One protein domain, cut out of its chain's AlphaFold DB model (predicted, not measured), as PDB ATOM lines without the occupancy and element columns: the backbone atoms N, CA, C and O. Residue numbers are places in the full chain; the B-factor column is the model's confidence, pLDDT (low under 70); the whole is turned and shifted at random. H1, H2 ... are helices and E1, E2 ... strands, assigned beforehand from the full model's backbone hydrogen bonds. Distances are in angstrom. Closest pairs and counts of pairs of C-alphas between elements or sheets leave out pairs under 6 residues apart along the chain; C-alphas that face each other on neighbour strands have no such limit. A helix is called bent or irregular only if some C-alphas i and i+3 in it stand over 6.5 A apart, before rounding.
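This is residues 248 to 457 of the 1015 residues of the protein "Poly [ADP-ribose] polymerase" of Tigriopus californicus (UniProt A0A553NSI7). At one end of this elongated domain is a small sheet, E3 E2 E1 E4 E5, curled like part of a barrel, and two rows of helices stretch away from it. H1, H4, H7 and H9 stand side by side in one row, running the same way; H3, H5 and H8 make the second, with H2 across H4 near its last residues and H6 between H4 and H8. The 210 printed residues hold five named strands, then nine named helices: a mixed class, with an antiparallel sheet. The whole is compact, with a radius of gyration of the C-alphas of 19.2 A, and spans 63 by 38 by 31 A.

E1, residues 248 to 254, forms a hairpin with E2, residues 259 to 263 (N 251 to O 261, 2.8 A). E2 forms another with E3, residues 271 to 274 (N 260 to O 273, 2.8 A): a meander, each strand the antiparallel neighbour of the one before. E4, residues 290 to 296, pairs with residues 248 to 249 of E1 (N 248 to O 291, 2.8 A); E1 to E4 are a Greek key, four strands in a row of which E1, E2 and E3 are the meander and the first, E1, is the antiparallel neighbour of the fourth, E4. E5, residues 301 to 311, forms a hairpin with E4 (N 292 to O 308, 2.8 A) and bends by 86 degrees at residue 305. In this folded sheet, bent back on itself, E3 E2 face E4 E5, with E1 as hinge. H1, residues 318 to 332, touches H4, residues 363 to 379, at a shallow tilt of 24 degrees, the same way (closest C-alphas Leu 329 and Phe 372, 5.8 A). H2, residues 337 to 345, touches residues 376 to 379 of H4 (Val 341 and Phe 376, 6.7 A). H3, residues 348 to 356, only grazes the sheet and touches H5, residues 386 to 393 (Gly 355 and Leu 393, 5.2 A). H6, residues 399 to 404, touches H8, residues 428 to 438 (Ser 404 and Leu 437, 5.3 A). H7, residues 410 to 426, touches H4 (Thr 374 and Phe 419, 4.8 A), forms a helical hairpin with H8, and touches H9, residues 443 to 455, with residues 417 to 424 (Val 424 and Leu 453, 7.0 A). H4 is the hub, touching H1, H2, H6 and H7. Every O i to N i+4 pair is within hydrogen-bond range in H1 to H6 and H9, against 11 of 13 in H7 and 2 of 7 in H8, where 6 of 8 O i to N i+3 pairs are.

E1 begins at C-alpha 248 (119.373, 60.406, 80.236). E5 is 22.2 A long, H1 20.7 A, H4 24.8 A and H7 26.0 A. H7 and H8 are irregular: C-alphas 411 and 414 are 7.5 A apart, 433 and 436 7.9 A. H9 ends at C-alpha 455 (102.768, 107.079, 75.605).

The C-alphas farthest apart, of Lys 268 and Pro 444, are 64.0 A apart. The printed part has no cut, and E3 to E4 is its one long link. Mean pLDDT of the printed part is 78.7, with residues 296 to 306 among those under 70.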
ATOM      1  N   GLY A 248     119.703  61.534  81.103       87.38
ATOM      2  CA  GLY A 248     119.373  60.406  80.236       87.38
ATOM      3  C   GLY A 248     119.412  60.790  78.761       87.38
ATOM      4  O   GLY A 248     118.901  61.840  78.379       87.38
ATOM      5  N   ILE A 249     119.975  59.927  77.914       90.00
ATOM      6  CA  ILE A 249     119.834  60.006  76.452       90.00
ATOM      7  C   ILE A 249     118.792  58.979  76.022       90.00
ATOM      8  O   ILE A 249     118.944  57.793  76.316       90.00
ATOM      9  N   VAL A 250     117.750  59.403  75.309       89.50
ATOM     10  CA  VAL A 250     116.723  58.494  74.778       89.50
ATOM     11  C   VAL A 250     117.350  57.563  73.740       89.50
ATOM     12  O   VAL A 250     117.891  58.018  72.737       89.50
ATOM     13  N   VAL A 251     117.281  56.251  73.960       91.50
ATOM     14  CA  VAL A 251     117.837  55.231  73.049       91.50
ATOM     15  C   VAL A 251     116.747  54.582  72.209       91.50
ATOM     16  O   VAL A 251     116.952  54.334  71.023       91.50
ATOM     17  N   SER A 252     115.576  54.332  72.797       88.38
ATOM     18  CA  SER A 252     114.420  53.761  72.104       88.38
ATOM     19  C   SER A 252     113.111  54.320  72.656       88.38
ATOM     20  O   SER A 252     113.032  54.772  73.798       88.38
ATOM     21  N   ILE A 253     112.063  54.290  71.830       86.88
ATOM     22  CA  ILE A 253     110.724  54.762  72.195       86.88
ATOM     23  C   ILE A 253     109.709  53.683  71.858       86.88
ATOM     24  O   ILE A 253     109.577  53.266  70.709       86.88
ATOM     25  N   HIS A 254     108.945  53.272  72.863       83.94
ATOM     26  CA  HIS A 254     107.981  52.188  72.780       83.94
ATOM     27  C   HIS A 254     106.559  52.740  72.928       83.94
ATOM     28  O   HIS A 254     105.924  52.602  73.972       83.94
ATOM     29  N   ARG A 255     106.042  53.375  71.865       80.38
ATOM     30  CA  ARG A 255     104.735  54.071  71.884       80.38
ATOM     31  C   ARG A 255     103.558  53.167  72.258       80.38
ATOM     32  O   ARG A 255     102.679  53.606  72.984       80.38
ATOM     33  N   GLN A 256     103.570  51.903  71.827       72.19
ATOM     34  CA  GLN A 256     102.529  50.925  72.176       72.19
ATOM     35  C   GLN A 256     102.421  50.683  73.692       72.19
ATOM     36  O   GLN A 256     101.354  50.335  74.186       72.19
ATOM     37  N   TYR A 257     103.518  50.891  74.422       70.69
ATOM     38  CA  TYR A 257     103.619  50.643  75.859       70.69
ATOM     39  C   TYR A 257     103.810  51.930  76.675       70.69
ATOM     40  O   TYR A 257     104.001  51.857  77.885       70.69
ATOM     41  N   MET A 258     103.759  53.097  76.024       82.44
ATOM     42  CA  MET A 258     103.897  54.421  76.638       82.44
ATOM     43  C   MET A 258     105.174  54.617  77.479       82.44
ATOM     44  O   MET A 258     105.136  55.299  78.499       82.44
ATOM     45  N   PHE A 259     106.323  54.078  77.052       86.62
ATOM     46  CA  PHE A 259     107.614  54.368  77.698       86.62
ATOM     47  C   PHE A 259     108.750  54.640  76.699       86.62
ATOM     48  O   PHE A 259     108.707  54.202  75.546       86.62
ATOM     49  N   ALA A 260     109.776  55.360  77.149       86.44
ATOM     50  CA  ALA A 260     111.053  55.530  76.463       86.44
ATOM     51  C   ALA A 260     112.180  54.909  77.287       86.44
ATOM     52  O   ALA A 260     112.181  55.006  78.513       86.44
ATOM     53  N   SER A 261     113.140  54.281  76.618       88.31
ATOM     54  CA  SER A 261     114.339  53.779  77.275       88.31
ATOM     55  C   SER A 261     115.465  54.800  77.192       88.31
ATOM     56  O   SER A 261     115.723  55.378  76.133       88.31
ATOM     57  N   LEU A 262     116.140  55.012  78.314       89.50
ATOM     58  CA  LEU A 262     117.175  56.011  78.512       89.50
ATOM     59  C   LEU A 262     118.498  55.335  78.860       89.50
ATOM     60  O   LEU A 262     118.578  54.518  79.782       89.50
ATOM     61  N   ARG A 263     119.561  55.747  78.173       90.31
ATOM     62  CA  ARG A 263     120.939  55.468  78.570       90.31
ATOM     63  C   ARG A 263     121.442  56.646  79.382       90.31
ATOM     64  O   ARG A 263     121.601  57.739  78.843       90.31
ATOM     65  N   CYS A 264     121.696  56.403  80.657       87.75
ATOM     66  CA  CYS A 264     122.286  57.389  81.551       87.75
ATOM     67  C   CYS A 264     123.754  56.995  81.750       87.75
ATOM     68  O   CYS A 264     123.991  55.873  82.201       87.75
ATOM     69  N   PRO A 265     124.734  57.836  81.373       80.31
ATOM     70  CA  PRO A 265     126.158  57.506  81.492       80.31
ATOM     71  C   PRO A 265     126.575  57.079  82.905       80.31
ATOM     72  O   PRO A 265     127.482  56.264  83.066       80.31
ATOM     73  N   GLU A 266     125.888  57.598  83.918       80.06
ATOM     74  CA  GLU A 266     126.156  57.363  85.334       80.06
ATOM     75  C   GLU A 266     125.508  56.068  85.863       80.06
ATOM     76  O   GLU A 266     125.815  55.637  86.973       80.06
ATOM     77  N   MET A 267     124.633  55.413  85.084       74.50
ATOM     78  CA  MET A 267     123.929  54.193  85.490       74.50
ATOM     79  C   MET A 267     124.313  52.990  84.629       74.50
ATOM     80  O   MET A 267     124.314  53.033  83.401       74.50
ATOM     81  N   LYS A 268     124.583  51.857  85.288       73.19
ATOM     82  CA  LYS A 268     124.892  50.582  84.611       73.19
ATOM     83  C   LYS A 268     123.671  49.936  83.946       73.19
ATOM     84  O   LYS A 268     123.828  48.991  83.178       73.19
ATOM     85  N   THR A 269     122.470  50.413  84.258       73.25
ATOM     86  CA  THR A 269     121.198  49.862  83.787       73.25
ATOM     87  C   THR A 269     120.419  50.893  82.985       73.25
ATOM     88  O   THR A 269     120.430  52.081  83.297       73.25
ATOM     89  N   GLU A 270     119.711  50.418  81.964       79.50
ATOM     90  CA  GLU A 270     118.788  51.223  81.168       79.50
ATOM     91  C   GLU A 270     117.593  51.676  82.022       79.50
ATOM     92  O   GLU A 270     116.991  50.871  82.737       79.50
ATOM     93  N   VAL A 271     117.247  52.963  81.954       83.94
ATOM     94  CA  VAL A 271     116.127  53.545  82.710       83.94
ATOM     95  C   VAL A 271     114.909  53.683  81.813       83.94
ATOM     96  O   VAL A 271     115.027  54.101  80.665       83.94
ATOM     97  N   ARG A 272     113.723  53.349  82.328       84.62
ATOM     98  CA  ARG A 272     112.458  53.514  81.600       84.62
ATOM     99  C   ARG A 272     111.733  54.766  82.072       84.62
ATOM    100  O   ARG A 272     111.399  54.874  83.246       84.62
ATOM    101  N   LEU A 273     111.471  55.674  81.141       83.19
ATOM    102  CA  LEU A 273     110.706  56.899  81.342       83.19
ATOM    103  C   LEU A 273     109.266  56.696  80.876       83.19
ATOM    104  O   LEU A 273     109.042  56.332  79.722       83.19
ATOM    105  N   ASP A 274     108.299  56.948  81.754       79.31
ATOM    106  CA  ASP A 274     106.876  56.901  81.407       79.31
ATOM    107  C   ASP A 274     106.497  58.127  80.567       79.31
ATOM    108  O   ASP A 274     106.534  59.264  81.042       79.31
ATOM    109  N   LEU A 275     106.104  57.899  79.312       78.31
ATOM    110  CA  LEU A 275     105.757  58.970  78.376       78.31
ATOM    111  C   LEU A 275     104.470  59.702  78.767       78.31
ATOM    112  O   LEU A 275     104.260  60.818  78.308       78.31
ATOM    113  N   ARG A 276     103.620  59.106  79.616       74.69
ATOM    114  CA  ARG A 276     102.382  59.742  80.107       74.69
ATOM    115  C   ARG A 276     102.648  60.853  81.115       74.69
ATOM    116  O   ARG A 276     101.739  61.613  81.417       74.69
ATOM    117  N   LYS A 277     103.862  60.912  81.667       69.50
ATOM    118  CA  LYS A 277     104.261  61.894  82.683       69.50
ATOM    119  C   LYS A 277     105.151  63.009  82.133       69.50
ATOM    120  O   LYS A 277     105.657  63.828  82.893       69.50
ATOM    121  N   ILE A 278     105.356  63.030  80.820       70.00
ATOM    122  CA  ILE A 278     106.019  64.124  80.115       70.00
ATOM    123  C   ILE A 278     104.929  65.095  79.668       70.00
ATOM    124  O   ILE A 278     103.900  64.643  79.172       70.00
ATOM    125  N   SER A 279     105.156  66.402  79.844       65.19
ATOM    126  CA  SER A 279     104.214  67.452  79.426       65.19
ATOM    127  C   SER A 279     103.692  67.190  78.012       65.19
ATOM    128  O   SER A 279     104.478  67.034  77.069       65.19
ATOM    129  N   GLU A 280     102.363  67.169  77.861       67.88
ATOM    130  CA  GLU A 280     101.695  66.982  76.568       67.88
ATOM    131  C   GLU A 280     101.981  68.128  75.582       67.88
ATOM    132  O   GLU A 280     101.748  67.993  74.380       67.88
ATOM    133  N   PHE A 281     102.530  69.241  76.078       65.94
ATOM    134  CA  PHE A 281     102.846  70.432  75.297       65.94
ATOM    135  C   PHE A 281     104.313  70.496  74.837       65.94
ATOM    136  O   PHE A 281     104.688  71.436  74.141       65.94
ATOM    137  N   GLY A 282     105.151  69.509  75.171       73.19
ATOM    138  CA  GLY A 282     106.513  69.391  74.640       73.19
ATOM    139  C   GLY A 282     106.570  68.754  73.244       73.19
ATOM    140  O   GLY A 282     105.666  68.031  72.827       73.19
ATOM    141  N   LEU A 283     107.673  68.962  72.511       80.25
ATOM    142  CA  LEU A 283     107.923  68.188  71.287       80.25
ATOM    143  C   LEU A 283     108.004  66.687  71.640       80.25
ATOM    144  O   LEU A 283     108.697  66.340  72.602       80.25
ATOM    145  N   PRO A 284     107.372  65.780  70.864       83.00
ATOM    146  CA  PRO A 284     107.433  64.345  71.138       83.00
ATOM    147  C   PRO A 284     108.880  63.862  71.223       83.00
ATOM    148  O   PRO A 284     109.670  64.179  70.330       83.00
ATOM    149  N   LEU A 285     109.240  63.089  72.249       85.62
ATOM    150  CA  LEU A 285     110.607  62.580  72.374       85.62
ATOM    151  C   LEU A 285     111.037  61.790  71.125       85.62
ATOM    152  O   LEU A 285     110.221  61.124  70.475       85.62
ATOM    153  N   LYS A 286     112.330  61.851  70.809       87.62
ATOM    154  CA  LYS A 286     113.036  61.030  69.820       87.62
ATOM    155  C   LYS A 286     114.280  60.403  70.434       87.62
ATOM    156  O   LYS A 286     114.831  60.917  71.403       87.62
ATOM    157  N   CYS A 287     114.723  59.292  69.847       88.00
ATOM    158  CA  CYS A 287     116.054  58.759  70.118       88.00
ATOM    159  C   CYS A 287     117.088  59.870  69.891       88.00
ATOM    160  O   CYS A 287     116.998  60.541  68.873       88.00
ATOM    161  N   GLY A 288     118.011  60.057  70.836       86.56
ATOM    162  CA  GLY A 288     119.011  61.126  70.838       86.56
ATOM    163  C   GLY A 288     118.661  62.338  71.711       86.56
ATOM    164  O   GLY A 288     119.575  63.046  72.138       86.56
ATOM    165  N   ASP A 289     117.384  62.548  72.060       88.44
ATOM    166  CA  ASP A 289     116.990  63.626  72.975       88.44
ATOM    167  C   ASP A 289     117.607  63.416  74.368       88.44
ATOM    168  O   ASP A 289     117.701  62.288  74.867       88.44
ATOM    169  N   LYS A 290     118.007  64.517  75.014       88.00
ATOM    170  CA  LYS A 290     118.556  64.512  76.376       88.00
ATOM    171  C   LYS A 290     117.506  64.973  77.371       88.00
ATOM    172  O   LYS A 290     116.910  66.034  77.187       88.00
ATOM    173  N   VAL A 291     117.335  64.223  78.451       86.25
ATOM    174  CA  VAL A 291     116.393  64.523  79.537       86.25
ATOM    175  C   VAL A 291     117.120  64.607  80.876       86.25
ATOM    176  O   VAL A 291     118.072  63.864  81.113       86.25
ATOM    177  N   ASN A 292     116.671  65.504  81.749       82.88
ATOM    178  CA  ASN A 292     117.055  65.545  83.155       82.88
ATOM    179  C   ASN A 292     115.953  64.914  83.991       82.88
ATOM    180  O   ASN A 292     114.777  65.198  83.752       82.88
ATOM    181  N   PHE A 293     116.315  64.133  85.000       80.69
ATOM    182  CA  PHE A 293     115.342  63.706  86.000       80.69
ATOM    183  C   PHE A 293     115.128  64.831  87.007       80.69
ATOM    184  O   PHE A 293     116.084  65.420  87.509       80.69
ATOM    185  N   LEU A 294     113.865  65.141  87.280       75.50
ATOM    186  CA  LEU A 294     113.493  66.088  88.319       75.50
ATOM    187  C   LEU A 294     113.386  65.351  89.656       75.50
ATOM    188  O   LEU A 294     113.033  64.169  89.718       75.50
ATOM    189  N   GLU A 295     113.692  66.070  90.728       70.81
ATOM    190  CA  GLU A 295     113.493  65.577  92.083       70.81
ATOM    191  C   GLU A 295     111.993  65.423  92.358       70.81
ATOM    192  O   GLU A 295     111.207  66.362  92.181       70.81
ATOM    193  N   ASP A 296     111.582  64.232  92.790       69.62
ATOM    194  CA  ASP A 296     110.227  64.040  93.289       69.62
ATOM    195  C   ASP A 296     110.138  64.664  94.683       69.62
ATOM    196  O   ASP A 296     110.700  64.146  95.650       69.62
ATOM    197  N   LYS A 297     109.406  65.781  94.784       61.69
ATOM    198  CA  LYS A 297     109.225  66.543  96.029       61.69
ATOM    199  C   LYS A 297     108.710  65.694  97.196       61.69
ATOM    200  O   LYS A 297     108.902  66.091  98.341       61.69
ATOM    201  N   LYS A 298     108.039  64.563  96.934       57.69
ATOM    202  CA  LYS A 298     107.557  63.648  97.981       57.69
ATOM    203  C   LYS A 298     108.615  62.638  98.425       57.69
ATOM    204  O   LYS A 298     108.576  62.207  99.570       57.69
ATOM    205  N   ALA A 299     109.530  62.254  97.536       60.28
ATOM    206  CA  ALA A 299     110.497  61.182  97.780       60.28
ATOM    207  C   ALA A 299     111.922  61.679  98.080       60.28
ATOM    208  O   ALA A 299     112.766  60.867  98.462       60.28
ATOM    209  N   GLY A 300     112.208  62.975  97.879       59.59
ATOM    210  CA  GLY A 300     113.534  63.577  98.099       59.59
ATOM    211  C   GLY A 300     114.644  62.952  97.244       59.59
ATOM    212  O   GLY A 300     115.811  62.989  97.616       59.59
ATOM    213  N   ASN A 301     114.270  62.289  96.144       63.22
ATOM    214  CA  ASN A 301     115.160  61.528  95.274       63.22
ATOM    215  C   ASN A 301     114.763  61.721  93.795       63.22
ATOM    216  O   ASN A 301     113.594  62.014  93.505       63.22
ATOM    217  N   PRO A 302     115.700  61.540  92.840       59.09
ATOM    218  CA  PRO A 302     115.401  61.618  91.413       59.09
ATOM    219  C   PRO A 302     114.405  60.529  91.017       59.09
ATOM    220  O   PRO A 302     114.599  59.355  91.340       59.09
ATOM    221  N   SER A 303     113.357  60.906  90.285       66.75
ATOM    222  CA  SER A 303     112.309  59.971  89.877       66.75
ATOM    223  C   SER A 303     112.242  59.835  88.365       66.75
ATOM    224  O   SER A 303     112.094  60.816  87.639       66.75
ATOM    225  N   ALA A 304     112.233  58.592  87.878       63.31
ATOM    226  CA  ALA A 304     111.921  58.288  86.479       63.31
ATOM    227  C   ALA A 304     110.467  58.644  86.097       63.31
ATOM    228  O   ALA A 304     110.065  58.477  84.946       63.31
ATOM    229  N   LEU A 305     109.670  59.121  87.060       61.19
ATOM    230  CA  LEU A 305     108.305  59.590  86.863       61.19
ATOM    231  C   LEU A 305     108.216  61.082  86.529       61.19
ATOM    232  O   LEU A 305     107.158  61.506  86.078       61.19
ATOM    233  N   CYS A 306     109.280  61.865  86.724       65.94
ATOM    234  CA  CYS A 306     109.311  63.284  86.376       65.94
ATOM    235  C   CYS A 306     110.627  63.602  85.667       65.94
ATOM    236  O   CYS A 306     111.689  63.604  86.285       65.94
ATOM    237  N   ALA A 307     110.565  63.888  84.367       74.50
ATOM    238  CA  ALA A 307     111.732  64.286  83.591       74.50
ATOM    239  C   ALA A 307     111.441  65.544  82.771       74.50
ATOM    240  O   ALA A 307     110.357  65.695  82.208       74.50
ATOM    241  N   GLN A 308     112.431  66.427  82.679       79.31
ATOM    242  CA  GLN A 308     112.408  67.606  81.822       79.31
ATOM    243  C   GLN A 308     113.341  67.377  80.637       79.31
ATOM    244  O   GLN A 308     114.473  66.924  80.804       79.31
ATOM    245  N   VAL A 309     112.901  67.702  79.423       80.06
ATOM    246  CA  VAL A 309     113.793  67.646  78.259       80.06
ATOM    247  C   VAL A 309     114.817  68.769  78.377       80.06
ATOM    248  O   VAL A 309     114.439  69.928  78.501       80.06
ATOM    249  N   LEU A 310     116.105  68.443  78.337       77.25
ATOM    250  CA  LEU A 310     117.198  69.420  78.361       77.25
ATOM    251  C   LEU A 310     117.594  69.861  76.960       77.25
ATOM    252  O   LEU A 310     117.923  71.021  76.737       77.25
ATOM    253  N   HIS A 311     117.596  68.921  76.020       81.56
ATOM    254  CA  HIS A 311     118.018  69.184  74.658       81.56
ATOM    255  C   HIS A 311     117.255  68.284  73.697       81.56
ATOM    256  O   HIS A 311     117.329  67.058  73.793       81.56
ATOM    257  N   TYR A 312     116.550  68.912  72.764       81.38
ATOM    258  CA  TYR A 312     115.974  68.233  71.615       81.38
ATOM    259  C   TYR A 312     117.047  68.059  70.539       81.38
ATOM    260  O   TYR A 312     117.750  69.014  70.206       81.38
ATOM    261  N   GLU A 313     117.169  66.861  69.978       77.19
ATOM    262  CA  GLU A 313     118.109  66.610  68.888       77.19
ATOM    263  C   GLU A 313     117.669  67.333  67.598       77.19
ATOM    264  O   GLU A 313     116.482  67.413  67.272       77.19
ATOM    265  N   ALA A 314     118.638  67.863  66.844       62.19
ATOM    266  CA  ALA A 314     118.417  68.786  65.725       62.19
ATOM    267  C   ALA A 314     117.720  68.184  64.482       62.19
ATOM    268  O   ALA A 314     117.306  68.928  63.594       62.19
ATOM    269  N   ASN A 315     117.565  66.860  64.398       70.19
ATOM    270  CA  ASN A 315     117.089  66.162  63.196       70.19
ATOM    271  C   ASN A 315     115.577  65.866  63.222       70.19
ATOM    272  O   ASN A 315     115.133  64.737  62.980       70.19
ATOM    273  N   ARG A 316     114.752  66.872  63.524       82.06
ATOM    274  CA  ARG A 316     113.288  66.758  63.386       82.06
ATOM    275  C   ARG A 316     112.869  67.132  61.974       82.06
ATOM    276  O   ARG A 316     113.387  68.090  61.403       82.06
ATOM    277  N   SER A 317     111.941  66.372  61.397       83.50
ATOM    278  CA  SER A 317     111.423  66.716  60.081       83.50
ATOM    279  C   SER A 317     110.518  67.939  60.184       83.50
ATOM    280  O   SER A 317     109.869  68.217  61.194       83.50
ATOM    281  N   ILE A 318     110.425  68.658  59.080       80.06
ATOM    282  CA  ILE A 318     109.548  69.816  58.940       80.06
ATOM    283  C   ILE A 318     108.079  69.435  59.102       80.06
ATOM    284  O   ILE A 318     107.299  70.191  59.676       80.06
ATOM    285  N   SER A 319     107.684  68.262  58.603       81.38
ATOM    286  CA  SER A 319     106.318  67.762  58.757       81.38
ATOM    287  C   SER A 319     105.964  67.525  60.226       81.38
ATOM    288  O   SER A 319     104.846  67.825  60.634       81.38
ATOM    289  N   GLU A 320     106.917  67.058  61.035       81.31
ATOM    290  CA  GLU A 320     106.731  66.872  62.476       81.31
ATOM    291  C   GLU A 320     106.621  68.207  63.208       81.31
ATOM    292  O   GLU A 320     105.740  68.367  64.052       81.31
ATOM    293  N   LEU A 321     107.474  69.178  62.867       84.00
ATOM    294  CA  LEU A 321     107.401  70.525  63.438       84.00
ATOM    295  C   LEU A 321     106.081  71.211  63.071       84.00
ATOM    296  O   LEU A 321     105.445  71.798  63.938       84.00
ATOM    297  N   ASN A 322     105.627  71.083  61.821       82.06
ATOM    298  CA  ASN A 322     104.323  71.588  61.390       82.06
ATOM    299  C   ASN A 322     103.174  70.942  62.168       82.06
ATOM    300  O   ASN A 322     102.339  71.659  62.706       82.06
ATOM    301  N   ALA A 323     103.150  69.609  62.269       83.56
ATOM    302  CA  ALA A 323     102.102  68.897  62.999       83.56
ATOM    303  C   ALA A 323     102.063  69.300  64.482       83.56
ATOM    304  O   ALA A 323     100.988  69.469  65.057       83.56
ATOM    305  N   PHE A 324     103.233  69.503  65.088       85.31
ATOM    306  CA  PHE A 324     103.339  69.984  66.460       85.31
ATOM    307  C   PHE A 324     102.827  71.423  66.614       85.31
ATOM    308  O   PHE A 324     102.030  71.690  67.512       85.31
ATOM    309  N   VAL A 325     103.237  72.344  65.735       84.19
ATOM    310  CA  VAL A 325     102.775  73.743  65.766       84.19
ATOM    311  C   VAL A 325     101.265  73.828  65.525       84.19
ATOM    312  O   VAL A 325     100.586  74.567  66.232       84.19
ATOM    313  N   ASP A 326     100.713  73.030  64.609       85.00
ATOM    314  CA  ASP A 326      99.268  72.963  64.349       85.00
ATOM    315  C   ASP A 326      98.495  72.423  65.568       85.00
ATOM    316  O   ASP A 326      97.439  72.953  65.931       85.00
ATOM    317  N   SER A 327      99.041  71.411  66.253       84.25
ATOM    318  CA  SER A 327      98.497  70.913  67.524       84.25
ATOM    319  C   SER A 327      98.526  71.996  68.606       84.25
ATOM    320  O   SER A 327      97.529  72.220  69.289       84.25
ATOM    321  N   CYS A 328      99.640  72.721  68.726       81.31
ATOM    322  CA  CYS A 328      99.800  73.831  69.663       81.31
ATOM    323  C   CYS A 328      98.816  74.975  69.391       81.31
ATOM    324  O   CYS A 328      98.176  75.476  70.313       81.31
ATOM    325  N   LEU A 329      98.653  75.374  68.129       83.31
ATOM    326  CA  LEU A 329      97.691  76.396  67.715       83.31
ATOM    327  C   LEU A 329      96.251  75.977  68.025       83.31
ATOM    328  O   LEU A 329      95.485  76.781  68.554       83.31
ATOM    329  N   SER A 330      95.905  74.714  67.770       83.25
ATOM    330  CA  SER A 330      94.588  74.160  68.103       83.25
ATOM    331  C   SER A 330      94.330  74.199  69.616       83.25
ATOM    332  O   SER A 330      93.250  74.603  70.052       83.25
ATOM    333  N   SER A 331      95.340  73.867  70.427       82.06
ATOM    334  CA  SER A 331      95.268  73.948  71.890       82.06
ATOM    335  C   SER A 331      95.138  75.389  72.396       82.06
ATOM    336  O   SER A 331      94.298  75.642  73.263       82.06
ATOM    337  N   LEU A 332      95.876  76.352  71.825       80.56
ATOM    338  CA  LEU A 332      95.769  77.782  72.164       80.56
ATOM    339  C   LEU A 332      94.402  78.386  71.805       80.56
ATOM    340  O   LEU A 332      93.959  79.332  72.453       80.56
ATOM    341  N   GLN A 333      93.717  77.848  70.795       79.25
ATOM    342  CA  GLN A 333      92.363  78.269  70.414       79.25
ATOM    343  C   GLN A 333      91.262  77.638  71.289       79.25
ATOM    344  O   GLN A 333      90.101  78.040  71.201       79.25
ATOM    345  N   SER A 334      91.614  76.677  72.149       79.31
ATOM    346  CA  SER A 334      90.702  75.985  73.065       79.31
ATOM    347  C   SER A 334      90.753  76.549  74.500       79.31
ATOM    348  O   SER A 334      91.580  77.403  74.836       79.31
ATOM    349  N   SER A 335      89.898  76.033  75.393       63.97
ATOM    350  CA  SER A 335      89.925  76.350  76.831       63.97
ATOM    351  C   SER A 335      91.210  75.904  77.552       63.97
ATOM    352  O   SER A 335      91.423  76.323  78.687       63.97
ATOM    353  N   LYS A 336      92.084  75.109  76.911       69.25
ATOM    354  CA  LYS A 336      93.375  74.645  77.464       69.25
ATOM    355  C   LYS A 336      94.515  75.675  77.393       69.25
ATOM    356  O   LYS A 336      95.610  75.423  77.894       69.25
ATOM    357  N   SER A 337      94.282  76.832  76.776       77.06
ATOM    358  CA  SER A 337      95.312  77.841  76.491       77.06
ATOM    359  C   SER A 337      96.124  78.301  77.708       77.06
ATOM    360  O   SER A 337      97.339  78.444  77.601       77.06
ATOM    361  N   THR A 338      95.494  78.507  78.868       72.56
ATOM    362  CA  THR A 338      96.191  78.989  80.075       72.56
ATOM    363  C   THR A 338      97.194  77.968  80.621       72.56
ATOM    364  O   THR A 338      98.317  78.347  80.949       72.56
ATOM    365  N   LEU A 339      96.815  76.683  80.678       72.62
ATOM    366  CA  LEU A 339      97.677  75.602  81.170       72.62
ATOM    367  C   LEU A 339      98.894  75.421  80.255       72.62
ATOM    368  O   LEU A 339     100.033  75.446  80.711       72.62
ATOM    369  N   MET A 340      98.649  75.368  78.945       76.69
ATOM    370  CA  MET A 340      99.698  75.275  77.932       76.69
ATOM    371  C   MET A 340     100.691  76.443  78.006       76.69
ATOM    372  O   MET A 340     101.898  76.240  77.882       76.69
ATOM    373  N   VAL A 341     100.204  77.672  78.217       74.31
ATOM    374  CA  VAL A 341     101.066  78.853  78.367       74.31
ATOM    375  C   VAL A 341     101.959  78.726  79.603       74.31
ATOM    376  O   VAL A 341     103.154  79.014  79.512       74.31
ATOM    377  N   MET A 342     101.408  78.269  80.731       70.88
ATOM    378  CA  MET A 342     102.175  78.049  81.959       70.88
ATOM    379  C   MET A 342     103.244  76.966  81.768       70.88
ATOM    380  O   MET A 342     104.409  77.214  82.075       70.88
ATOM    381  N   GLU A 343     102.895  75.817  81.187       73.81
ATOM    382  CA  GLU A 343     103.836  74.708  80.991       73.81
ATOM    383  C   GLU A 343     104.956  75.051  80.003       73.81
ATOM    384  O   GLU A 343     106.133  74.953  80.355       73.81
ATOM    385  N   LEU A 344     104.627  75.547  78.804       72.81
ATOM    386  CA  LEU A 344     105.631  75.885  77.784       72.81
ATOM    387  C   LEU A 344     106.623  76.950  78.249       72.81
ATOM    388  O   LEU A 344     107.782  76.944  77.843       72.81
ATOM    389  N   SER A 345     106.195  77.877  79.100       64.44
ATOM    390  CA  SER A 345     107.081  78.924  79.606       64.44
ATOM    391  C   SER A 345     108.175  78.440  80.545       64.44
ATOM    392  O   SER A 345     109.173  79.131  80.706       64.44
ATOM    393  N   SER A 346     107.992  77.260  81.138       67.19
ATOM    394  CA  SER A 346     108.985  76.620  82.000       67.19
ATOM    395  C   SER A 346     109.990  75.762  81.219       67.19
ATOM    396  O   SER A 346     110.948  75.240  81.790       67.19
ATOM    397  N   LEU A 347     109.783  75.602  79.907       71.56
ATOM    398  CA  LEU A 347     110.622  74.791  79.032       71.56
ATOM    399  C   LEU A 347     111.652  75.663  78.303       71.56
ATOM    400  O   LEU A 347     111.563  75.873  77.095       71.56
ATOM    401  N   ASP A 348     112.675  76.146  79.006       75.81
ATOM    402  CA  ASP A 348     113.767  76.916  78.380       75.81
ATOM    403  C   ASP A 348     114.417  76.155  77.215       75.81
ATOM    404  O   ASP A 348     114.727  76.735  76.175       75.81
ATOM    405  N   SER A 349     114.548  74.834  77.341       74.12
ATOM    406  CA  SER A 349     115.060  73.942  76.296       74.12
ATOM    407  C   SER A 349     114.207  73.939  75.026       74.12
ATOM    408  O   SER A 349     114.741  73.844  73.918       74.12
ATOM    409  N   PHE A 350     112.887  74.080  75.163       78.81
ATOM    410  CA  PHE A 350     111.969  74.220  74.040       78.81
ATOM    411  C   PHE A 350     112.231  75.532  73.306       78.81
ATOM    412  O   PHE A 350     112.442  75.521  72.095       78.81
ATOM    413  N   TRP A 351     112.301  76.652  74.029       80.75
ATOM    414  CA  TRP A 351     112.566  77.956  73.422       80.75
ATOM    415  C   TRP A 351     113.957  78.026  72.795       80.75
ATOM    416  O   TRP A 351     114.102  78.573  71.704       80.75
ATOM    417  N   GLN A 352     114.969  77.434  73.432       78.81
ATOM    418  CA  GLN A 352     116.325  77.343  72.889       78.81
ATOM    419  C   GLN A 352     116.368  76.511  71.606       78.81
ATOM    420  O   GLN A 352     116.985  76.928  70.626       78.81
ATOM    421  N   TYR A 353     115.674  75.370  71.579       80.38
ATOM    422  CA  TYR A 353     115.548  74.559  70.372       80.38
ATOM    423  C   TYR A 353     114.838  75.333  69.256       80.38
ATOM    424  O   TYR A 353     115.377  75.439  68.157       80.38
ATOM    425  N   PHE A 354     113.680  75.941  69.544       74.12
ATOM    426  CA  PHE A 354     112.923  76.748  68.580       74.12
ATOM    427  C   PHE A 354     113.719  77.948  68.058       74.12
ATOM    428  O   PHE A 354     113.661  78.251  66.867       74.12
ATOM    429  N   GLY A 355     114.488  78.610  68.925       72.38
ATOM    430  CA  GLY A 355     115.389  79.696  68.553       72.38
ATOM    431  C   GLY A 355     116.517  79.229  67.631       72.38
ATOM    432  O   GLY A 355     116.824  79.915  66.663       72.38
ATOM    433  N   GLY A 356     117.084  78.046  67.876       74.50
ATOM    434  CA  GLY A 356     118.207  77.494  67.111       74.50
ATOM    435  C   GLY A 356     117.861  76.884  65.744       74.50
ATOM    436  O   GLY A 356     118.777  76.492  65.013       74.50
ATOM    437  N   LEU A 357     116.579  76.787  65.373       76.38
ATOM    438  CA  LEU A 357     116.153  76.215  64.091       76.38
ATOM    439  C   LEU A 357     116.590  77.095  62.906       76.38
ATOM    440  O   LEU A 357     116.297  78.287  62.846       76.38
ATOM    441  N   LYS A 358     117.261  76.490  61.917       76.25
ATOM    442  CA  LYS A 358     117.642  77.147  60.654       76.25
ATOM    443  C   LYS A 358     116.638  76.803  59.553       76.25
ATOM    444  O   LYS A 358     116.664  75.695  59.019       76.25
ATOM    445  N   PHE A 359     115.788  77.753  59.173       72.19
ATOM    446  CA  PHE A 359     114.768  77.572  58.137       72.19
ATOM    447  C   PHE A 359     115.307  78.029  56.782       72.19
ATOM    448  O   PHE A 359     115.039  79.133  56.319       72.19
ATOM    449  N   ASN A 360     116.094  77.184  56.114       62.06
ATOM    450  CA  ASN A 360     116.797  77.632  54.909       62.06
ATOM    451  C   ASN A 360     115.894  77.872  53.681       62.06
ATOM    452  O   ASN A 360     116.380  78.494  52.739       62.06
ATOM    453  N   LYS A 361     114.628  77.405  53.644       63.28
ATOM    454  CA  LYS A 361     113.726  77.554  52.469       63.28
ATOM    455  C   LYS A 361     112.213  77.548  52.765       63.28
ATOM    456  O   LYS A 361     111.422  77.488  51.828       63.28
ATOM    457  N   GLU A 362     111.780  77.600  54.024       74.75
ATOM    458  CA  GLU A 362     110.393  77.255  54.382       74.75
ATOM    459  C   GLU A 362     109.602  78.410  54.974       74.75
ATOM    460  O   GLU A 362     109.476  78.585  56.186       74.75
ATOM    461  N   ILE A 363     109.041  79.192  54.060       78.56
ATOM    462  CA  ILE A 363     108.266  80.390  54.363       78.56
ATOM    463  C   ILE A 363     107.019  80.046  55.199       78.56
ATOM    464  O   ILE A 363     106.708  80.762  56.146       78.56
ATOM    465  N   ASP A 364     106.341  78.932  54.911       81.50
ATOM    466  CA  ASP A 364     105.067  78.585  55.557       81.50
ATOM    467  C   ASP A 364     105.212  78.216  57.041       81.50
ATOM    468  O   ASP A 364     104.408  78.652  57.866       81.50
ATOM    469  N   LEU A 365     106.257  77.466  57.408       82.56
ATOM    470  CA  LEU A 365     106.506  77.093  58.804       82.56
ATOM    471  C   LEU A 365     106.892  78.320  59.644       82.56
ATOM    472  O   LEU A 365     106.412  78.467  60.765       82.56
ATOM    473  N   LEU A 366     107.682  79.245  59.086       84.31
ATOM    474  CA  LEU A 366     108.013  80.513  59.745       84.31
ATOM    475  C   LEU A 366     106.762  81.353  60.050       84.31
ATOM    476  O   LEU A 366     106.656  81.913  61.142       84.31
ATOM    477  N   TRP A 367     105.791  81.401  59.132       86.25
ATOM    478  CA  TRP A 367     104.525  82.102  59.378       86.25
ATOM    479  C   TRP A 367     103.664  81.416  60.432       86.25
ATOM    480  O   TRP A 367     103.133  82.099  61.301       86.25
ATOM    481  N   LYS A 368     103.571  80.083  60.415       86.44
ATOM    482  CA  LYS A 368     102.858  79.336  61.464       86.44
ATOM    483  C   LYS A 368     103.486  79.526  62.841       86.44
ATOM    484  O   LYS A 368     102.773  79.661  63.831       86.44
ATOM    485  N   ILE A 369     104.815  79.579  62.914       85.06
ATOM    486  CA  ILE A 369     105.524  79.884  64.160       85.06
ATOM    487  C   ILE A 369     105.195  81.309  64.616       85.06
ATOM    488  O   ILE A 369     104.907  81.512  65.791       85.06
ATOM    489  N   LEU A 370     105.180  82.292  63.710       87.12
ATOM    490  CA  LEU A 370     104.791  83.662  64.057       87.12
ATOM    491  C   LEU A 370     103.336  83.746  64.542       87.12
ATOM    492  O   LEU A 370     103.051  84.454  65.507       87.12
ATOM    493  N   GLU A 371     102.421  83.006  63.917       89.25
ATOM    494  CA  GLU A 371     101.026  82.896  64.350       89.25
ATOM    495  C   GLU A 371     100.932  82.295  65.757       89.25
ATOM    496  O   GLU A 371     100.280  82.868  66.632       89.25
ATOM    497  N   PHE A 372     101.647  81.195  66.001       89.44
ATOM    498  CA  PHE A 372     101.736  80.555  67.312       89.44
ATOM    499  C   PHE A 372     102.256  81.521  68.377       89.44
ATOM    500  O   PHE A 372     101.611  81.690  69.411       89.44
ATOM    501  N   LEU A 373     103.365  82.216  68.105       88.06
ATOM    502  CA  LEU A 373     103.920  83.226  69.005       88.06
ATOM    503  C   LEU A 373     102.907  84.346  69.263       88.06
ATOM    504  O   LEU A 373     102.698  84.738  70.405       88.06
ATOM    505  N   THR A 374     102.214  84.824  68.234       89.00
ATOM    506  CA  THR A 374     101.195  85.873  68.382       89.00
ATOM    507  C   THR A 374     100.071  85.440  69.321       89.00
ATOM    508  O   THR A 374      99.714  86.183  70.239       89.00
ATOM    509  N   GLN A 375      99.537  84.228  69.141       88.56
ATOM    510  CA  GLN A 375      98.488  83.695  70.014       88.56
ATOM    511  C   GLN A 375      99.006  83.430  71.431       88.56
ATOM    512  O   GLN A 375      98.340  83.806  72.396       88.56
ATOM    513  N   PHE A 376     100.207  82.861  71.566       87.56
ATOM    514  CA  PHE A 376     100.857  82.629  72.855       87.56
ATOM    515  C   PHE A 376     100.966  83.942  73.636       87.56
ATOM    516  O   PHE A 376     100.367  84.070  74.703       87.56
ATOM    517  N   PHE A 377     101.607  84.961  73.054       86.69
ATOM    518  CA  PHE A 377     101.783  86.264  73.693       86.69
ATOM    519  C   PHE A 377     100.455  86.945  74.001       86.69
ATOM    520  O   PHE A 377     100.357  87.599  75.033       86.69
ATOM    521  N   LYS A 378      99.416  86.783  73.174       87.69
ATOM    522  CA  LYS A 378      98.074  87.325  73.443       87.69
ATOM    523  C   LYS A 378      97.447  86.726  74.703       87.69
ATOM    524  O   LYS A 378      96.843  87.464  75.484       87.69
ATOM    525  N   LEU A 379      97.647  85.432  74.930       84.88
ATOM    526  CA  LEU A 379      97.053  84.674  76.033       84.88
ATOM    527  C   LEU A 379      97.894  84.729  77.320       84.88
ATOM    528  O   LEU A 379      97.355  84.544  78.409       84.88
ATOM    529  N   THR A 380      99.186  85.064  77.233       83.19
ATOM    530  CA  THR A 380     100.063  85.162  78.407       83.19
ATOM    531  C   THR A 380      99.657  86.267  79.387       83.19
ATOM    532  O   THR A 380      99.387  87.407  78.993       83.19
ATOM    533  N   THR A 381      99.650  85.954  80.685       75.94
ATOM    534  CA  THR A 381      99.377  86.937  81.746       75.94
ATOM    535  C   THR A 381     100.617  87.790  82.061       75.94
ATOM    536  O   THR A 381     101.741  87.349  81.827       75.94
ATOM    537  N   PRO A 382     100.460  88.994  82.649       69.44
ATOM    538  CA  PRO A 382     101.585  89.890  82.952       69.44
ATOM    539  C   PRO A 382     102.612  89.336  83.956       69.44
ATOM    540  O   PRO A 382     103.658  89.944  84.144       69.44
ATOM    541  N   LYS A 383     102.311  88.223  84.644       68.00
ATOM    542  CA  LYS A 383     103.178  87.635  85.679       68.00
ATOM    543  C   LYS A 383     104.341  86.810  85.113       68.00
ATOM    544  O   LYS A 383     105.220  86.422  85.874       68.00
ATOM    545  N   MET A 384     104.342  86.518  83.815       75.62
ATOM    546  CA  MET A 384     105.373  85.698  83.177       75.62
ATOM    547  C   MET A 384     106.506  86.559  82.622       75.62
ATOM    548  O   MET A 384     106.264  87.627  82.061       75.62
ATOM    549  N   ASN A 385     107.746  86.076  82.750       80.44
ATOM    550  CA  ASN A 385     108.936  86.771  82.262       80.44
ATOM    551  C   ASN A 385     109.083  86.620  80.738       80.44
ATOM    552  O   ASN A 385     109.937  85.898  80.225       80.44
ATOM    553  N   LEU A 386     108.213  87.308  80.006       82.69
ATOM    554  CA  LEU A 386     108.204  87.329  78.546       82.69
ATOM    555  C   LEU A 386     109.477  87.959  77.948       82.69
ATOM    556  O   LEU A 386     109.831  87.650  76.810       82.69
ATOM    557  N   ASP A 387     110.196  88.788  78.711       81.25
ATOM    558  CA  ASP A 387     111.471  89.373  78.289       81.25
ATOM    559  C   ASP A 387     112.548  88.296  78.062       81.25
ATOM    560  O   ASP A 387     113.338  88.424  77.121       81.25
ATOM    561  N   HIS A 388     112.544  87.221  78.865       80.50
ATOM    562  CA  HIS A 388     113.449  86.078  78.705       80.50
ATOM    563  C   HIS A 388     113.135  85.270  77.439       80.50
ATOM    564  O   HIS A 388     114.027  84.999  76.636       80.50
ATOM    565  N   VAL A 389     111.854  84.977  77.195       79.50
ATOM    566  CA  VAL A 389     111.405  84.279  75.977       79.50
ATOM    567  C   VAL A 389     111.769  85.087  74.728       79.50
ATOM    568  O   VAL A 389     112.297  84.538  73.763       79.50
ATOM    569  N   LEU A 390     111.567  86.409  74.751       81.94
ATOM    570  CA  LEU A 390     111.984  87.290  73.655       81.94
ATOM    571  C   LEU A 390     113.501  87.347  73.480       81.94
ATOM    572  O   LEU A 390     113.967  87.486  72.356       81.94
ATOM    573  N   GLU A 391     114.280  87.238  74.556       82.88
ATOM    574  CA  GLU A 391     115.740  87.150  74.465       82.88
ATOM    575  C   GLU A 391     116.192  85.908  73.713       82.88
ATOM    576  O   GLU A 391     117.042  85.998  72.827       82.88
ATOM    577  N   ILE A 392     115.567  84.771  74.020       78.00
ATOM    578  CA  ILE A 392     115.826  83.519  73.323       78.00
ATOM    579  C   ILE A 392     115.349  83.621  71.876       78.00
ATOM    580  O   ILE A 392     116.068  83.202  70.987       78.00
ATOM    581  N   LEU A 393     114.195  84.216  71.578       77.88
ATOM    582  CA  LEU A 393     113.690  84.304  70.198       77.88
ATOM    583  C   LEU A 393     114.432  85.325  69.315       77.88
ATOM    584  O   LEU A 393     114.390  85.208  68.089       77.88
ATOM    585  N   ALA A 394     115.105  86.310  69.915       77.19
ATOM    586  CA  ALA A 394     115.752  87.419  69.210       77.19
ATOM    587  C   ALA A 394     117.262  87.250  68.977       77.19
ATOM    588  O   ALA A 394     117.897  88.172  68.457       77.19
ATOM    589  N   GLN A 395     117.865  86.110  69.335       79.50
ATOM    590  CA  GLN A 395     119.292  85.917  69.058       79.50
ATOM    591  C   GLN A 395     119.564  85.950  67.533       79.50
ATOM    592  O   GLN A 395     118.673  85.659  66.725       79.50
ATOM    593  N   PRO A 396     120.781  86.317  67.092       57.25
ATOM    594  CA  PRO A 396     121.087  86.591  65.682       57.25
ATOM    595  C   PRO A 396     120.754  85.456  64.700       57.25
ATOM    596  O   PRO A 396     120.445  85.717  63.542       57.25
ATOM    597  N   SER A 397     120.776  84.203  65.156       60.06
ATOM    598  CA  SER A 397     120.454  83.009  64.367       60.06
ATOM    599  C   SER A 397     118.959  82.672  64.281       60.06
ATOM    600  O   SER A 397     118.614  81.680  63.643       60.06
ATOM    601  N   ASN A 398     118.072  83.457  64.897       72.44
ATOM    602  CA  ASN A 398     116.769  82.948  65.331       72.44
ATOM    603  C   ASN A 398     115.592  83.449  64.482       72.44
ATOM    604  O   ASN A 398     115.731  84.299  63.598       72.44
ATOM    605  N   VAL A 399     114.414  82.886  64.765       76.62
ATOM    606  CA  VAL A 399     113.144  83.038  64.030       76.62
ATOM    607  C   VAL A 399     112.822  84.488  63.653       76.62
ATOM    608  O   VAL A 399     112.452  84.745  62.511       76.62
ATOM    609  N   ILE A 400     113.005  85.450  64.565       81.88
ATOM    610  CA  ILE A 400     112.687  86.873  64.329       81.88
ATOM    611  C   ILE A 400     113.532  87.456  63.189       81.88
ATOM    612  O   ILE A 400     112.996  88.102  62.288       81.88
ATOM    613  N   ASN A 401     114.841  87.192  63.196       81.44
ATOM    614  CA  ASN A 401     115.739  87.646  62.137       81.44
ATOM    615  C   ASN A 401     115.485  86.880  60.836       81.44
ATOM    616  O   ASN A 401     115.520  87.466  59.763       81.44
ATOM    617  N   GLN A 402     115.180  85.585  60.893       82.75
ATOM    618  CA  GLN A 402     114.877  84.826  59.675       82.75
ATOM    619  C   GLN A 402     113.593  85.328  58.993       82.75
ATOM    620  O   GLN A 402     113.581  85.492  57.774       82.75
ATOM    621  N   ILE A 403     112.555  85.673  59.766       82.12
ATOM    622  CA  ILE A 403     111.323  86.289  59.247       82.12
ATOM    623  C   ILE A 403     111.613  87.671  58.644       82.12
ATOM    624  O   ILE A 403     111.067  87.988  57.587       82.12
ATOM    625  N   SER A 404     112.498  88.472  59.252       82.19
ATOM    626  CA  SER A 404     112.800  89.824  58.754       82.19
ATOM    627  C   SER A 404     113.478  89.856  57.382       82.19
ATOM    628  O   SER A 404     113.447  90.882  56.707       82.19
ATOM    629  N   HIS A 405     114.081  88.743  56.960       83.25
ATOM    630  CA  HIS A 405     114.729  88.592  55.653       83.25
ATOM    631  C   HIS A 405     113.826  87.911  54.609       83.25
ATOM    632  O   HIS A 405     114.256  87.710  53.471       83.25
ATOM    633  N   LEU A 406     112.586  87.550  54.963       81.25
ATOM    634  CA  LEU A 406     111.645  86.966  54.009       81.25
ATOM    635  C   LEU A 406     111.219  88.000  52.948       81.25
ATOM    636  O   LEU A 406     111.038  89.177  53.272       81.25
ATOM    637  N   PRO A 407     110.998  87.579  51.687       74.31
ATOM    638  CA  PRO A 407     110.470  88.460  50.650       74.31
ATOM    639  C   PRO A 407     109.139  89.074  51.090       74.31
ATOM    640  O   PRO A 407     108.285  88.381  51.643       74.31
ATOM    641  N   SER A 408     108.948  90.366  50.830       59.31
ATOM    642  CA  SER A 408     107.793  91.150  51.276       59.31
ATOM    643  C   SER A 408     106.475  90.638  50.673       59.31
ATOM    644  O   SER A 408     106.018  91.122  49.637       59.31
ATOM    645  N   VAL A 409     105.828  89.660  51.313       60.09
ATOM    646  CA  VAL A 409     104.497  89.182  50.911       60.09
ATOM    647  C   VAL A 409     103.433  89.987  51.659       60.09
ATOM    648  O   VAL A 409     103.226  89.823  52.859       60.09
ATOM    649  N   VAL A 410     102.712  90.834  50.917       58.59
ATOM    650  CA  VAL A 410     101.660  91.757  51.401       58.59
ATOM    651  C   VAL A 410     100.609  91.090  52.305       58.59
ATOM    652  O   VAL A 410     100.006  91.751  53.148       58.59
ATOM    653  N   LYS A 411     100.404  89.776  52.168       60.12
ATOM    654  CA  LYS A 411      99.370  89.015  52.879       60.12
ATOM    655  C   LYS A 411      99.604  88.894  54.395       60.12
ATOM    656  O   LYS A 411      98.635  88.688  55.117       60.12
ATOM    657  N   ASN A 412     100.833  89.090  54.885       74.44
ATOM    658  CA  ASN A 412     101.189  88.760  56.274       74.44
ATOM    659  C   ASN A 412     101.569  89.967  57.156       74.44
ATOM    660  O   ASN A 412     101.907  89.787  58.326       74.44
ATOM    661  N   PHE A 413     101.443  91.205  56.656       82.62
ATOM    662  CA  PHE A 413     101.701  92.411  57.464       82.62
ATOM    663  C   PHE A 413     100.788  92.528  58.686       82.62
ATOM    664  O   PHE A 413     101.222  93.027  59.720       82.62
ATOM    665  N   GLN A 414      99.549  92.041  58.586       84.31
ATOM    666  CA  GLN A 414      98.604  92.042  59.702       84.31
ATOM    667  C   GLN A 414      99.103  91.175  60.868       84.31
ATOM    668  O   GLN A 414      99.010  91.592  62.015       84.31
ATOM    669  N   MET A 415      99.692  90.013  60.575       85.31
ATOM    670  CA  MET A 415     100.216  89.101  61.595       85.31
ATOM    671  C   MET A 415     101.469  89.670  62.270       85.31
ATOM    672  O   MET A 415     101.565  89.656  63.493       85.31
ATOM    673  N   ILE A 416     102.393  90.248  61.489       86.94
ATOM    674  CA  ILE A 416     103.556  90.968  62.041       86.94
ATOM    675  C   ILE A 416     103.090  92.115  62.940       86.94
ATOM    676  O   ILE A 416     103.631  92.307  64.028       86.94
ATOM    677  N   PHE A 417     102.083  92.871  62.500       87.00
ATOM    678  CA  PHE A 417     101.532  93.981  63.264       87.00
ATOM    679  C   PHE A 417     100.910  93.515  64.582       87.00
ATOM    680  O   PHE A 417     101.245  94.062  65.630       87.00
ATOM    681  N   GLU A 418     100.056  92.491  64.546       89.25
ATOM    682  CA  GLU A 418      99.436  91.919  65.743       89.25
ATOM    683  C   GLU A 418     100.488  91.404  66.724       89.25
ATOM    684  O   GLU A 418     100.406  91.712  67.913       89.25
ATOM    685  N   PHE A 419     101.512  90.701  66.231       90.25
ATOM    686  CA  PHE A 419     102.642  90.267  67.047       90.25
ATOM    687  C   PHE A 419     103.339  91.456  67.718       90.25
ATOM    688  O   PHE A 419     103.467  91.489  68.942       90.25
ATOM    689  N   CYS A 420     103.731  92.472  66.942       88.88
ATOM    690  CA  CYS A 420     104.406  93.662  67.464       88.88
ATOM    691  C   CYS A 420     103.541  94.422  68.482       88.88
ATOM    692  O   CYS A 420     104.062  94.880  69.496       88.88
ATOM    693  N   GLU A 421     102.229  94.531  68.257       88.06
ATOM    694  CA  GLU A 421     101.290  95.168  69.189       88.06
ATOM    695  C   GLU A 421     101.210  94.397  70.518       88.06
ATOM    696  O   GLU A 421     101.228  95.019  71.583       88.06
ATOM    697  N   GLN A 422     101.216  93.055  70.487       90.69
ATOM    698  CA  GLN A 422     101.292  92.247  71.713       90.69
ATOM    699  C   GLN A 422     102.609  92.476  72.469       90.69
ATOM    700  O   GLN A 422     102.589  92.633  73.692       90.69
ATOM    701  N   ILE A 423     103.746  92.542  71.766       87.38
ATOM    702  CA  ILE A 423     105.054  92.773  72.397       87.38
ATOM    703  C   ILE A 423     105.142  94.175  73.003       87.38
ATOM    704  O   ILE A 423     105.551  94.306  74.152       87.38
ATOM    705  N   VAL A 424     104.716  95.221  72.289       87.00
ATOM    706  CA  VAL A 424     104.706  96.596  72.821       87.00
ATOM    707  C   VAL A 424     103.767  96.725  74.020       87.00
ATOM    708  O   VAL A 424     104.084  97.413  74.987       87.00
ATOM    709  N   GLY A 425     102.620  96.045  73.995       86.19
ATOM    710  CA  GLY A 425     101.674  96.061  75.106       86.19
ATOM    711  C   GLY A 425     102.188  95.361  76.367       86.19
ATOM    712  O   GLY A 425     101.913  95.832  77.470       86.19
ATOM    713  N   LYS A 426     102.912  94.243  76.221       86.75
ATOM    714  CA  LYS A 426     103.275  93.362  77.349       86.75
ATOM    715  C   LYS A 426     104.744  93.433  77.771       86.75
ATOM    716  O   LYS A 426     105.034  93.210  78.941       86.75
ATOM    717  N   CYS A 427     105.655  93.745  76.850       85.19
ATOM    718  CA  CYS A 427     107.112  93.698  77.042       85.19
ATOM    719  C   CYS A 427     107.802  94.961  76.490       85.19
ATOM    720  O   CYS A 427     108.708  94.865  75.655       85.19
ATOM    721  N   PRO A 428     107.403  96.169  76.925       82.56
ATOM    722  CA  PRO A 428     107.852  97.413  76.301       82.56
ATOM    723  C   PRO A 428     109.382  97.604  76.356       82.56
ATOM    724  O   PRO A 428     109.973  98.191  75.452       82.56
ATOM    725  N   ARG A 429     110.062  97.032  77.361       82.81
ATOM    726  CA  ARG A 429     111.531  97.078  77.505       82.81
ATOM    727  C   ARG A 429     112.285  96.230  76.477       82.81
ATOM    728  O   ARG A 429     113.436  96.532  76.178       82.81
ATOM    729  N   SER A 430     111.637  95.212  75.916       83.88
ATOM    730  CA  SER A 430     112.220  94.293  74.932       83.88
ATOM    731  C   SER A 430     111.869  94.650  73.487       83.88
ATOM    732  O   SER A 430     112.206  93.906  72.572       83.88
ATOM    733  N   VAL A 431     111.230  95.796  73.237       84.25
ATOM    734  CA  VAL A 431     110.786  96.200  71.889       84.25
ATOM    735  C   VAL A 431     111.948  96.353  70.907       84.25
ATOM    736  O   VAL A 431     111.811  96.048  69.724       84.25
ATOM    737  N   THR A 432     113.133  96.731  71.387       84.38
ATOM    738  CA  THR A 432     114.351  96.779  70.563       84.38
ATOM    739  C   THR A 432     114.717  95.414  69.970       84.38
ATOM    740  O   THR A 432     115.297  95.367  68.887       84.38
ATOM    741  N   LYS A 433     114.322  94.309  70.622       83.75
ATOM    742  CA  LYS A 433     114.570  92.930  70.176       83.75
ATOM    743  C   LYS A 433     113.710  92.521  68.966       83.75
ATOM    744  O   LYS A 433     114.082  91.595  68.256       83.75
ATOM    745  N   ILE A 434     112.599  93.217  68.694       87.06
ATOM    746  CA  ILE A 434     111.715  92.969  67.532       87.06
ATOM    747  C   ILE A 434     111.817  94.050  66.444       87.06
ATOM    748  O   ILE A 434     111.053  94.036  65.478       87.06
ATOM    749  N   LEU A 435     112.772  94.978  66.567       83.38
ATOM    750  CA  LEU A 435     112.963  96.077  65.618       83.38
ATOM    751  C   LEU A 435     113.088  95.620  64.145       83.38
ATOM    752  O   LEU A 435     112.487  96.279  63.294       83.38
ATOM    753  N   PRO A 436     113.763  94.496  63.812       85.62
ATOM    754  CA  PRO A 436     113.820  94.004  62.433       85.62
ATOM    755  C   PRO A 436     112.441  93.681  61.829       85.62
ATOM    756  O   PRO A 436     112.217  93.928  60.648       85.62
ATOM    757  N   LEU A 437     111.491  93.185  62.632       84.19
ATOM    758  CA  LEU A 437     110.116  92.917  62.187       84.19
ATOM    759  C   LEU A 437     109.303  94.203  62.054       84.19
ATOM    760  O   LEU A 437     108.544  94.367  61.099       84.19
ATOM    761  N   MET A 438     109.496  95.143  62.982       83.25
ATOM    762  CA  MET A 438     108.859  96.459  62.926       83.25
ATOM    763  C   MET A 438     109.241  97.210  61.642       83.25
ATOM    764  O   MET A 438     108.384  97.809  61.001       83.25
ATOM    765  N   GLN A 439     110.497  97.112  61.203       82.69
ATOM    766  CA  GLN A 439     110.971  97.732  59.959       82.69
ATOM    767  C   GLN A 439     110.295  97.184  58.692       82.69
ATOM    768  O   GLN A 439     110.284  97.871  57.672       82.69
ATOM    769  N   MET A 440     109.691  95.992  58.749       80.69
ATOM    770  CA  MET A 440     108.893  95.462  57.642       80.69
ATOM    771  C   MET A 440     107.497  96.097  57.564       80.69
ATOM    772  O   MET A 440     106.870  96.053  56.508       80.69
ATOM    773  N   ALA A 441     106.974  96.663  58.656       78.12
ATOM    774  CA  ALA A 441     105.605  97.165  58.702       78.12
ATOM    775  C   ALA A 441     105.434  98.468  57.885       78.12
ATOM    776  O   ALA A 441     106.309  99.337  57.904       78.12
ATOM    777  N   PRO A 442     104.292  98.671  57.194       79.44
ATOM    778  CA  PRO A 442     104.041  99.913  56.466       79.44
ATOM    779  C   PRO A 442     104.080 101.142  57.388       79.44
ATOM    780  O   PRO A 442     103.587 101.102  58.515       79.44
ATOM    781  N   LYS A 443     104.595 102.269  56.874       74.94
ATOM    782  CA  LYS A 443     104.806 103.526  57.622       74.94
ATOM    783  C   LYS A 443     103.641 103.951  58.546       74.94
ATOM    784  O   LYS A 443     103.923 104.261  59.700       74.94
ATOM    785  N   PRO A 444     102.356 103.905  58.132       77.50
ATOM    786  CA  PRO A 444     101.246 104.287  59.013       77.50
ATOM    787  C   PRO A 444     101.104 103.402  60.264       77.50
ATOM    788  O   PRO A 444     100.668 103.867  61.315       77.50
ATOM    789  N   PHE A 445     101.479 102.123  60.172       75.19
ATOM    790  CA  PHE A 445     101.459 101.203  61.313       75.19
ATOM    791  C   PHE A 445     102.612 101.477  62.271       75.19
ATOM    792  O   PHE A 445     102.412 101.476  63.484       75.19
ATOM    793  N   MET A 446     103.793 101.779  61.726       77.31
ATOM    794  CA  MET A 446     104.948 102.191  62.519       77.31
ATOM    795  C   MET A 446     104.670 103.470  63.299       77.31
ATOM    796  O   MET A 446     104.959 103.531  64.489       77.31
ATOM    797  N   GLU A 447     104.030 104.461  62.679       79.50
ATOM    798  CA  GLU A 447     103.620 105.690  63.363       79.50
ATOM    799  C   GLU A 447     102.676 105.396  64.543       79.50
ATOM    800  O   GLU A 447     102.882 105.925  65.636       79.50
ATOM    801  N   LYS A 448     101.701 104.488  64.376       81.25
ATOM    802  CA  LYS A 448     100.798 104.064  65.462       81.25
ATOM    803  C   LYS A 448     101.554 103.389  66.616       81.25
ATOM    804  O   LYS A 448     101.295 103.705  67.777       81.25
ATOM    805  N   LEU A 449     102.485 102.484  66.306       76.12
ATOM    806  CA  LEU A 449     103.271 101.764  67.313       76.12
ATOM    807  C   LEU A 449     104.217 102.713  68.072       76.12
ATOM    808  O   LEU A 449     104.345 102.631  69.290       76.12
ATOM    809  N   MET A 450     104.829 103.668  67.365       77.50
ATOM    810  CA  MET A 450     105.702 104.685  67.960       77.50
ATOM    811  C   MET A 450     104.937 105.615  68.905       77.50
ATOM    812  O   MET A 450     105.441 105.942  69.977       77.50
ATOM    813  N   VAL A 451     103.698 105.987  68.569       79.44
ATOM    814  CA  VAL A 451     102.825 106.748  69.480       79.44
ATOM    815  C   VAL A 451     102.533 105.954  70.760       79.44
ATOM    816  O   VAL A 451     102.579 106.526  71.849       79.44
ATOM    817  N   GLN A 452     102.293 104.641  70.659       77.06
ATOM    818  CA  GLN A 452     102.101 103.780  71.834       77.06
ATOM    819  C   GLN A 452     103.363 103.711  72.709       77.06
ATOM    820  O   GLN A 452     103.259 103.886  73.922       77.06
ATOM    821  N   LEU A 453     104.551 103.556  72.119       75.88
ATOM    822  CA  LEU A 453     105.821 103.524  72.860       75.88
ATOM    823  C   LEU A 453     106.109 104.833  73.601       75.88
ATOM    824  O   LEU A 453     106.485 104.816  74.775       75.88
ATOM    825  N   VAL A 454     105.871 105.970  72.942       77.12
ATOM    826  CA  VAL A 454     106.023 107.298  73.556       77.12
ATOM    827  C   VAL A 454     105.024 107.480  74.700       77.12
ATOM    828  O   VAL A 454     105.393 107.988  75.757       77.12
ATOM    829  N   SER A 455     103.782 107.011  74.541       75.69
ATOM    830  CA  SER A 455     102.768 107.079  75.605       75.69
ATOM    831  C   SER A 455     103.109 106.238  76.843       75.69
ATOM    832  O   SER A 455     102.625 106.533  77.932       75.69
ATOM    833  N   GLN A 456     103.973 105.228  76.697       75.50
ATOM    834  CA  GLN A 456     104.461 104.373  77.785       75.50
ATOM    835  C   GLN A 456     105.770 104.882  78.422       75.50
ATOM    836  O   GLN A 456     106.348 104.201  79.268       75.50
ATOM    837  N   GLY A 457     106.242 106.079  78.051       74.50
ATOM    838  CA  GLY A 457     107.403 106.724  78.675       74.50
ATOM    839  C   GLY A 457     108.764 106.207  78.205       74.50
ATOM    840  O   GLY A 457     109.773 106.474  78.857       74.50
TER     841      GLY A 457